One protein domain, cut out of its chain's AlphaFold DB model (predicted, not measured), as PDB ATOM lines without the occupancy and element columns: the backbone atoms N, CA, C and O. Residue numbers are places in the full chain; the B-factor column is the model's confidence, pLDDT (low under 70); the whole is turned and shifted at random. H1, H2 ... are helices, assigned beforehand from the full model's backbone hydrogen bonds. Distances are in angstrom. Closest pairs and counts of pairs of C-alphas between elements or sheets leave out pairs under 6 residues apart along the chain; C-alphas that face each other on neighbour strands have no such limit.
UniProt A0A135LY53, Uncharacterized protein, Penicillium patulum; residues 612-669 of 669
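Overview. This is residues 612 to 669 of the 669 residues of an uncharacterized protein of Penicillium patulum (UniProt A0A135LY53). Two helices, H1 and H3, follow each other nearly end to end along one long axis, set off from each other by a step of loop that holds the tiny helix H2. There is no packed core: residues 612 to 629 of H1 and residues 654 to 669, of which 654 to 667 belong to H3, stand free at the two ends. The printed part has 58 residues, with three named helices in the order H1, H2, H3 and no named strand; the class is all helix. The whole is extended, with a radius of gyration of the C-alphas of 20.4 A, and its outline is a rod spanning 74 by 17 by 11 A.

Along the chain. H1 comes first, residues 612 to 637, and is the longest helix with 26 residues. It begins with C-alpha 612 at (-41.841, 4.333, -17.479), ends with C-alpha 637 at (-75.186, -11.202, -27.033), and measures 38.0 A from first to last C-alpha. H2 is residues 644 to 647, four residues, 5.5 A from first to last C-alpha. H3 is residues 650 to 667, 26.0 A from first to last C-alpha, and ends with C-alpha 667 at (-106.089, -20.684, -22.833). Residues 668 and 669 follow it.

Arrangement. H1 touches H2 only at the corner by their link, with residues 634 to 637 of H1 alone. Their closest C-alphas are those of Phe 635 and Gly 644, 4.8 A apart. H2 and H3 only just touch, with 3 pairs of C-alphas within 8 A, and only at the corner by their link; residues 652 to 653 alone of H3 take part. Their closest C-alphas are those of Asp 646 and Ser 653, 6.7 A apart. H1 and H3 are apart. Every pair of O of residue i and N of residue i+4 is within hydrogen-bond range in H1 and H3. H2 is too short for such a pair; its 1 pair of O of residue i and N of residue i+3 is within range.

Size, cuts and confidence. The two C-alphas farthest apart are those of Arg 612 and His 669, the first and last printed, at 73.9 A; residue 669 is also the chain's last residue. The printed part has no cut. The link from H1 to H2 has 6 residues and is short, the link from H2 to H3 has 2 residues and is tight, and no link is long. The mean pLDDT of the printed part is 82.7. The model's confidence is under 70 at residues 612 to 615, residues 648 to 653 and residue 669.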
ATOM      1  N   ARG A 612     -41.220   5.462 -18.200       62.81
ATOM      2  CA  ARG A 612     -41.841   4.333 -17.479       62.81
ATOM      3  C   ARG A 612     -43.246   4.645 -16.956       62.81
ATOM      4  O   ARG A 612     -44.080   3.749 -16.940       62.81
ATOM      5  N   ARG A 613     -43.525   5.888 -16.546       64.75
ATOM      6  CA  ARG A 613     -44.850   6.273 -16.019       64.75
ATOM      7  C   ARG A 613     -45.904   6.341 -17.126       64.75
ATOM      8  O   ARG A 613     -47.032   5.912 -16.913       64.75
ATOM      9  N   ILE A 614     -45.507   6.799 -18.314       69.94
ATOM     10  CA  ILE A 614     -46.377   6.882 -19.499       69.94
ATOM     11  C   ILE A 614     -46.818   5.480 -19.950       69.94
ATOM     12  O   ILE A 614     -48.002   5.258 -20.196       69.94
ATOM     13  N   LEU A 615     -45.896   4.509 -19.984       68.44
ATOM     14  CA  LEU A 615     -46.218   3.131 -20.374       68.44
ATOM     15  C   LEU A 615     -47.222   2.470 -19.413       68.44
ATOM     16  O   LEU A 615     -48.219   1.923 -19.879       68.44
ATOM     17  N   ILE A 616     -47.018   2.581 -18.094       74.00
ATOM     18  CA  ILE A 616     -47.907   1.964 -17.086       74.00
ATOM     19  C   ILE A 616     -49.334   2.530 -17.167       74.00
ATOM     20  O   ILE A 616     -50.303   1.768 -17.119       74.00
ATOM     21  N   ALA A 617     -49.475   3.849 -17.342       75.75
ATOM     22  CA  ALA A 617     -50.782   4.481 -17.520       75.75
ATOM     23  C   ALA A 617     -51.498   3.962 -18.782       75.75
ATOM     24  O   ALA A 617     -52.663   3.575 -18.712       75.75
ATOM     25  N   SER A 618     -50.785   3.872 -19.914       80.62
ATOM     26  CA  SER A 618     -51.370   3.429 -21.188       80.62
ATOM     27  C   SER A 618     -51.920   1.995 -21.144       80.62
ATOM     28  O   SER A 618     -52.996   1.728 -21.679       80.62
ATOM     29  N   THR A 619     -51.231   1.078 -20.453       85.56
ATOM     30  CA  THR A 619     -51.669  -0.320 -20.321       85.56
ATOM     31  C   THR A 619     -52.901  -0.476 -19.435       85.56
ATOM     32  O   THR A 619     -53.752  -1.313 -19.730       85.56
ATOM     33  N   ALA A 620     -53.030   0.339 -18.382       87.00
ATOM     34  CA  ALA A 620     -54.193   0.303 -17.498       87.00
ATOM     35  C   ALA A 620     -55.467   0.721 -18.249       87.00
ATOM     36  O   ALA A 620     -56.447  -0.019 -18.247       87.00
ATOM     37  N   THR A 621     -55.425   1.850 -18.969       90.50
ATOM     38  CA  THR A 621     -56.571   2.346 -19.747       90.50
ATOM     39  C   THR A 621     -57.030   1.340 -20.804       90.50
ATOM     40  O   THR A 621     -58.229   1.087 -20.915       90.50
ATOM     41  N   LEU A 622     -56.102   0.716 -21.540       91.50
ATOM     42  CA  LEU A 622     -56.456  -0.270 -22.567       91.50
ATOM     43  C   LEU A 622     -57.155  -1.504 -21.966       91.50
ATOM     44  O   LEU A 622     -58.147  -1.979 -22.522       91.50
ATOM     45  N   ALA A 623     -56.688  -1.985 -20.808       93.69
ATOM     46  CA  ALA A 623     -57.316  -3.093 -20.092       93.69
ATOM     47  C   ALA A 623     -58.725  -2.738 -19.583       93.69
ATOM     48  O   ALA A 623     -59.645  -3.546 -19.714       93.69
ATOM     49  N   THR A 624     -58.930  -1.521 -19.060       94.31
ATOM     50  CA  THR A 624     -60.262  -1.055 -18.635       94.31
ATOM     51  C   THR A 624     -61.225  -0.941 -19.819       94.31
ATOM     52  O   THR A 624     -62.352  -1.425 -19.731       94.31
ATOM     53  N   CYS A 625     -60.789  -0.374 -20.949       91.94
ATOM     54  CA  CYS A 625     -61.609  -0.293 -22.161       91.94
ATOM     55  C   CYS A 625     -62.000  -1.681 -22.692       91.94
ATOM     56  O   CYS A 625     -63.151  -1.875 -23.081       91.94
ATOM     57  N   TYR A 626     -61.086  -2.657 -22.658       95.81
ATOM     58  CA  TYR A 626     -61.391  -4.041 -23.032       95.81
ATOM     59  C   TYR A 626     -62.431  -4.680 -22.097       95.81
ATOM     60  O   TYR A 626     -63.388  -5.285 -22.574       95.81
ATOM     61  N   ALA A 627     -62.296  -4.503 -20.777       95.81
ATOM     62  CA  ALA A 627     -63.248  -5.043 -19.803       95.81
ATOM     63  C   ALA A 627     -64.666  -4.462 -19.976       95.81
ATOM     64  O   ALA A 627     -65.643  -5.209 -19.957       95.81
ATOM     65  N   VAL A 628     -64.781  -3.148 -20.212       94.75
ATOM     66  CA  VAL A 628     -66.069  -2.491 -20.500       94.75
ATOM     67  C   VAL A 628     -66.658  -2.986 -21.825       94.75
ATOM     68  O   VAL A 628     -67.852  -3.277 -21.884       94.75
ATOM     69  N   GLY A 629     -65.835  -3.147 -22.867       95.25
ATOM     70  CA  GLY A 629     -66.265  -3.715 -24.149       95.25
ATOM     71  C   GLY A 629     -66.796  -5.145 -24.016       95.25
ATOM     72  O   GLY A 629     -67.872  -5.447 -24.524       95.25
ATOM     73  N   ALA A 630     -66.098  -5.999 -23.261       93.69
ATOM     74  CA  ALA A 630     -66.518  -7.373 -22.996       93.69
ATOM     75  C   ALA A 630     -67.828  -7.444 -22.188       93.69
ATOM     76  O   ALA A 630     -68.689  -8.261 -22.507       93.69
ATOM     77  N   MET A 631     -68.026  -6.570 -21.192       91.44
ATOM     78  CA  MET A 631     -69.311  -6.466 -20.483       91.44
ATOM     79  C   MET A 631     -70.440  -5.994 -21.407       91.44
ATOM     80  O   MET A 631     -71.517  -6.586 -21.405       91.44
ATOM     81  N   ALA A 632     -70.201  -4.970 -22.231       92.06
ATOM     82  CA  ALA A 632     -71.193  -4.475 -23.184       92.06
ATOM     83  C   ALA A 632     -71.582  -5.544 -24.222       92.06
ATOM     84  O   ALA A 632     -72.764  -5.711 -24.526       92.06
ATOM     85  N   GLU A 633     -70.619  -6.319 -24.728       91.25
ATOM     86  CA  GLU A 633     -70.904  -7.435 -25.630       91.25
ATOM     87  C   GLU A 633     -71.617  -8.594 -24.925       91.25
ATOM     88  O   GLU A 633     -72.545  -9.169 -25.495       91.25
ATOM     89  N   PHE A 634     -71.261  -8.905 -23.678       89.75
ATOM     90  CA  PHE A 634     -71.955  -9.910 -22.876       89.75
ATOM     91  C   PHE A 634     -73.432  -9.539 -22.648       89.75
ATOM     92  O   PHE A 634     -74.308 -10.378 -22.852       89.75
ATOM     93  N   PHE A 635     -73.737  -8.273 -22.337       88.88
ATOM     94  CA  PHE A 635     -75.125  -7.800 -22.248       88.88
ATOM     95  C   PHE A 635     -75.850  -7.810 -23.604       88.88
ATOM     96  O   PHE A 635     -77.044  -8.091 -23.642       88.88
ATOM     97  N   ARG A 636     -75.148  -7.541 -24.716       87.25
ATOM     98  CA  ARG A 636     -75.727  -7.495 -26.074       87.25
ATOM     99  C   ARG A 636     -76.001  -8.875 -26.680       87.25
ATOM    100  O   ARG A 636     -77.001  -9.051 -27.365       87.25
ATOM    101  N   THR A 637     -75.086  -9.826 -26.498       90.69
ATOM    102  CA  THR A 637     -75.186 -11.202 -27.033       90.69
ATOM    103  C   THR A 637     -75.898 -12.152 -26.081       90.69
ATOM    104  O   THR A 637     -76.294 -13.245 -26.473       90.69
ATOM    105  N   GLY A 638     -76.061 -11.731 -24.829       89.94
ATOM    106  CA  GLY A 638     -76.680 -12.520 -23.785       89.94
ATOM    107  C   GLY A 638     -75.747 -13.540 -23.126       89.94
ATOM    108  O   GLY A 638     -76.231 -14.437 -22.443       89.94
ATOM    109  N   GLY A 639     -74.432 -13.442 -23.331       89.75
ATOM    110  CA  GLY A 639     -73.486 -14.470 -22.894       89.75
ATOM    111  C   GLY A 639     -73.583 -15.755 -23.726       89.75
ATOM    112  O   GLY A 639     -74.127 -15.772 -24.827       89.75
ATOM    113  N   LYS A 640     -73.034 -16.860 -23.207       86.25
ATOM    114  CA  LYS A 640     -73.038 -18.167 -23.901       86.25
ATOM    115  C   LYS A 640     -74.435 -18.808 -23.943       86.25
ATOM    116  O   LYS A 640     -74.708 -19.646 -24.797       86.25
ATOM    117  N   ASP A 641     -75.284 -18.432 -23.000       84.25
ATOM    118  CA  ASP A 641     -76.647 -18.907 -22.780       84.25
ATOM    119  C   ASP A 641     -77.721 -17.997 -23.405       84.25
ATOM    120  O   ASP A 641     -78.895 -18.365 -23.412       84.25
ATOM    121  N   GLY A 642     -77.336 -16.837 -23.950       89.88
ATOM    122  CA  GLY A 642     -78.237 -15.908 -24.641       89.88
ATOM    123  C   GLY A 642     -79.205 -15.142 -23.730       89.88
ATOM    124  O   GLY A 642     -80.121 -14.501 -24.237       89.88
ATOM    125  N   ARG A 643     -79.032 -15.198 -22.400       83.00
ATOM    126  CA  ARG A 643     -79.928 -14.569 -21.407       83.00
ATOM    127  C   ARG A 643     -79.483 -13.172 -20.979       83.00
ATOM    128  O   ARG A 643     -80.317 -12.336 -20.649       83.00
ATOM    129  N   GLY A 644     -78.181 -12.895 -20.986       84.81
ATOM    130  CA  GLY A 644     -77.638 -11.568 -20.679       84.81
ATOM    131  C   GLY A 644     -78.048 -11.087 -19.298       84.81
ATOM    132  O   GLY A 644     -77.825 -11.780 -18.309       84.81
ATOM    133  N   ILE A 645     -78.666  -9.906 -19.228       78.56
ATOM    134  CA  ILE A 645     -79.127  -9.335 -17.957       78.56
ATOM    135  C   ILE A 645     -80.229 -10.179 -17.288       78.56
ATOM    136  O   ILE A 645     -80.245 -10.275 -16.061       78.56
ATOM    137  N   ASP A 646     -81.059 -10.889 -18.067       71.75
ATOM    138  CA  ASP A 646     -82.097 -11.796 -17.548       71.75
ATOM    139  C   ASP A 646     -81.501 -13.042 -16.856       71.75
ATOM    140  O   ASP A 646     -82.212 -13.767 -16.161       71.75
ATOM    141  N   GLY A 647     -80.200 -13.311 -17.027       70.94
ATOM    142  CA  GLY A 647     -79.494 -14.396 -16.337       70.94
ATOM    143  C   GLY A 647     -79.145 -14.095 -14.873       70.94
ATOM    144  O   GLY A 647     -78.886 -15.025 -14.113       70.94
ATOM    145  N   PHE A 648     -79.142 -12.822 -14.455       65.06
ATOM    146  CA  PHE A 648     -78.640 -12.406 -13.131       65.06
ATOM    147  C   PHE A 648     -79.739 -12.144 -12.100       65.06
ATOM    148  O   PHE A 648     -79.455 -12.060 -10.905       65.06
ATOM    149  N   THR A 649     -80.996 -12.046 -12.529       68.56
ATOM    150  CA  THR A 649     -82.148 -11.824 -11.653       68.56
ATOM    151  C   THR A 649     -83.107 -13.010 -11.722       68.56
ATOM    152  O   THR A 649     -84.096 -13.003 -12.453       68.56
ATOM    153  N   VAL A 650     -82.855 -14.019 -10.875       67.62
ATOM    154  CA  VAL A 650     -83.759 -15.173 -10.649       67.62
ATOM    155  C   VAL A 650     -85.220 -14.712 -10.533       67.62
ATOM    156  O   VAL A 650     -86.108 -15.278 -11.168       67.62
ATOM    157  N   PHE A 651     -85.439 -13.603  -9.821       68.75
ATOM    158  CA  PHE A 651     -86.740 -12.980  -9.595       68.75
ATOM    159  C   PHE A 651     -87.489 -12.563 -10.875       68.75
ATOM    160  O   PHE A 651     -88.702 -12.747 -10.955       68.75
ATOM    161  N   GLU A 652     -86.795 -12.036 -11.891       68.69
ATOM    162  CA  GLU A 652     -87.428 -11.632 -13.155       68.69
ATOM    163  C   GLU A 652     -87.715 -12.853 -14.040       68.69
ATOM    164  O   GLU A 652     -88.743 -12.908 -14.717       68.69
ATOM    165  N   SER A 653     -86.867 -13.886 -13.960       67.94
ATOM    166  CA  SER A 653     -87.127 -15.169 -14.622       67.94
ATOM    167  C   SER A 653     -88.367 -15.879 -14.051       67.94
ATOM    168  O   SER A 653     -89.176 -16.404 -14.817       67.94
ATOM    169  N   ASP A 654     -88.586 -15.808 -12.732       77.06
ATOM    170  CA  ASP A 654     -89.784 -16.336 -12.065       77.06
ATOM    171  C   ASP A 654     -91.030 -15.471 -12.287       77.06
ATOM    172  O   ASP A 654     -92.150 -15.990 -12.314       77.06
ATOM    173  N   ARG A 655     -90.865 -14.155 -12.475       80.38
ATOM    174  CA  ARG A 655     -91.964 -13.264 -12.867       80.38
ATOM    175  C   ARG A 655     -92.519 -13.682 -14.231       80.38
ATOM    176  O   ARG A 655     -93.710 -13.967 -14.331       80.38
ATOM    177  N   ARG A 656     -91.648 -13.855 -15.234       74.19
ATOM    178  CA  ARG A 656     -92.057 -14.304 -16.578       74.19
ATOM    179  C   ARG A 656     -92.556 -15.752 -16.608       74.19
ATOM    180  O   ARG A 656     -93.481 -16.045 -17.357       74.19
ATOM    181  N   ARG A 657     -92.018 -16.666 -15.783       78.31
ATOM    182  CA  ARG A 657     -92.592 -18.024 -15.643       78.31
ATOM    183  C   ARG A 657     -94.040 -17.983 -15.156       78.31
ATOM    184  O   ARG A 657     -94.858 -18.724 -15.687       78.31
ATOM    185  N   ARG A 658     -94.359 -17.128 -14.177       84.12
ATOM    186  CA  ARG A 658     -95.736 -16.969 -13.688       84.12
ATOM    187  C   ARG A 658     -96.658 -16.378 -14.749       84.12
ATOM    188  O   ARG A 658     -97.712 -16.954 -14.967       84.12
ATOM    189  N   GLU A 659     -96.224 -15.348 -15.476       87.19
ATOM    190  CA  GLU A 659     -96.984 -14.794 -16.614       87.19
ATOM    191  C   GLU A 659     -97.264 -15.859 -17.696       87.19
ATOM    192  O   GLU A 659     -98.373 -15.930 -18.219       87.19
ATOM    193  N   ILE A 660     -96.298 -16.740 -17.994       87.06
ATOM    194  CA  ILE A 660     -96.493 -17.851 -18.941       87.06
ATOM    195  C   ILE A 660     -97.514 -18.868 -18.407       87.06
ATOM    196  O   ILE A 660     -98.428 -19.237 -19.141       87.06
ATOM    197  N   ILE A 661     -97.400 -19.292 -17.144       88.88
ATOM    198  CA  ILE A 661     -98.348 -20.232 -16.515       88.88
ATOM    199  C   ILE A 661     -99.764 -19.634 -16.465       88.88
ATOM    200  O   ILE A 661    -100.732 -20.326 -16.765       88.88
ATOM    201  N   GLU A 662     -99.890 -18.347 -16.146       88.81
ATOM    202  CA  GLU A 662    -101.165 -17.625 -16.098       88.81
ATOM    203  C   GLU A 662    -101.787 -17.488 -17.498       88.81
ATOM    204  O   GLU A 662    -102.975 -17.761 -17.670       88.81
ATOM    205  N   SER A 663    -100.979 -17.190 -18.525       87.19
ATOM    206  CA  SER A 663    -101.445 -17.164 -19.922       87.19
ATOM    207  C   SER A 663    -101.908 -18.537 -20.428       87.19
ATOM    208  O   SER A 663    -102.947 -18.617 -21.073       87.19
ATOM    209  N   GLN A 664    -101.217 -19.626 -20.069       89.38
ATOM    210  CA  GLN A 664    -101.653 -20.990 -20.400       89.38
ATOM    211  C   GLN A 664    -102.920 -21.393 -19.635       89.38
ATOM    212  O   GLN A 664    -103.802 -22.027 -20.204       89.38
ATOM    213  N   SER A 665    -103.060 -20.986 -18.369       86.50
ATOM    214  CA  SER A 665    -104.272 -21.227 -17.573       86.50
ATOM    215  C   SER A 665    -105.509 -20.517 -18.141       86.50
ATOM    216  O   SER A 665    -106.623 -21.001 -17.954       86.50
ATOM    217  N   LEU A 666    -105.327 -19.387 -18.833       86.75
ATOM    218  CA  LEU A 666    -106.384 -18.656 -19.544       86.75
ATOM    219  C   LEU A 666    -106.732 -19.246 -20.921       86.75
ATOM    220  O   LEU A 666    -107.811 -18.968 -21.430       86.75
ATOM    221  N   GLU A 667    -105.852 -20.048 -21.525       86.06
ATOM    222  CA  GLU A 667    -106.089 -20.684 -22.833       86.06
ATOM    223  C   GLU A 667    -106.799 -22.052 -22.709       86.06
ATOM    224  O   GLU A 667    -107.315 -22.588 -23.688       86.06
ATOM    225  N   PHE A 668    -106.861 -22.605 -21.492       79.06
ATOM    226  CA  PHE A 668    -107.547 -23.860 -21.156       79.06
ATOM    227  C   PHE A 668    -108.964 -23.674 -20.579       79.06
ATOM    228  O   PHE A 668    -109.544 -24.649 -20.090       79.06
ATOM    229  N   HIS A 669    -109.518 -22.455 -20.621       64.31
ATOM    230  CA  HIS A 669    -110.770 -22.094 -19.950       64.31
ATOM    231  C   HIS A 669    -111.805 -21.412 -20.856       64.31
ATOM    232  O   HIS A 669    -113.007 -21.641 -20.576       64.31
TER     233      HIS A 669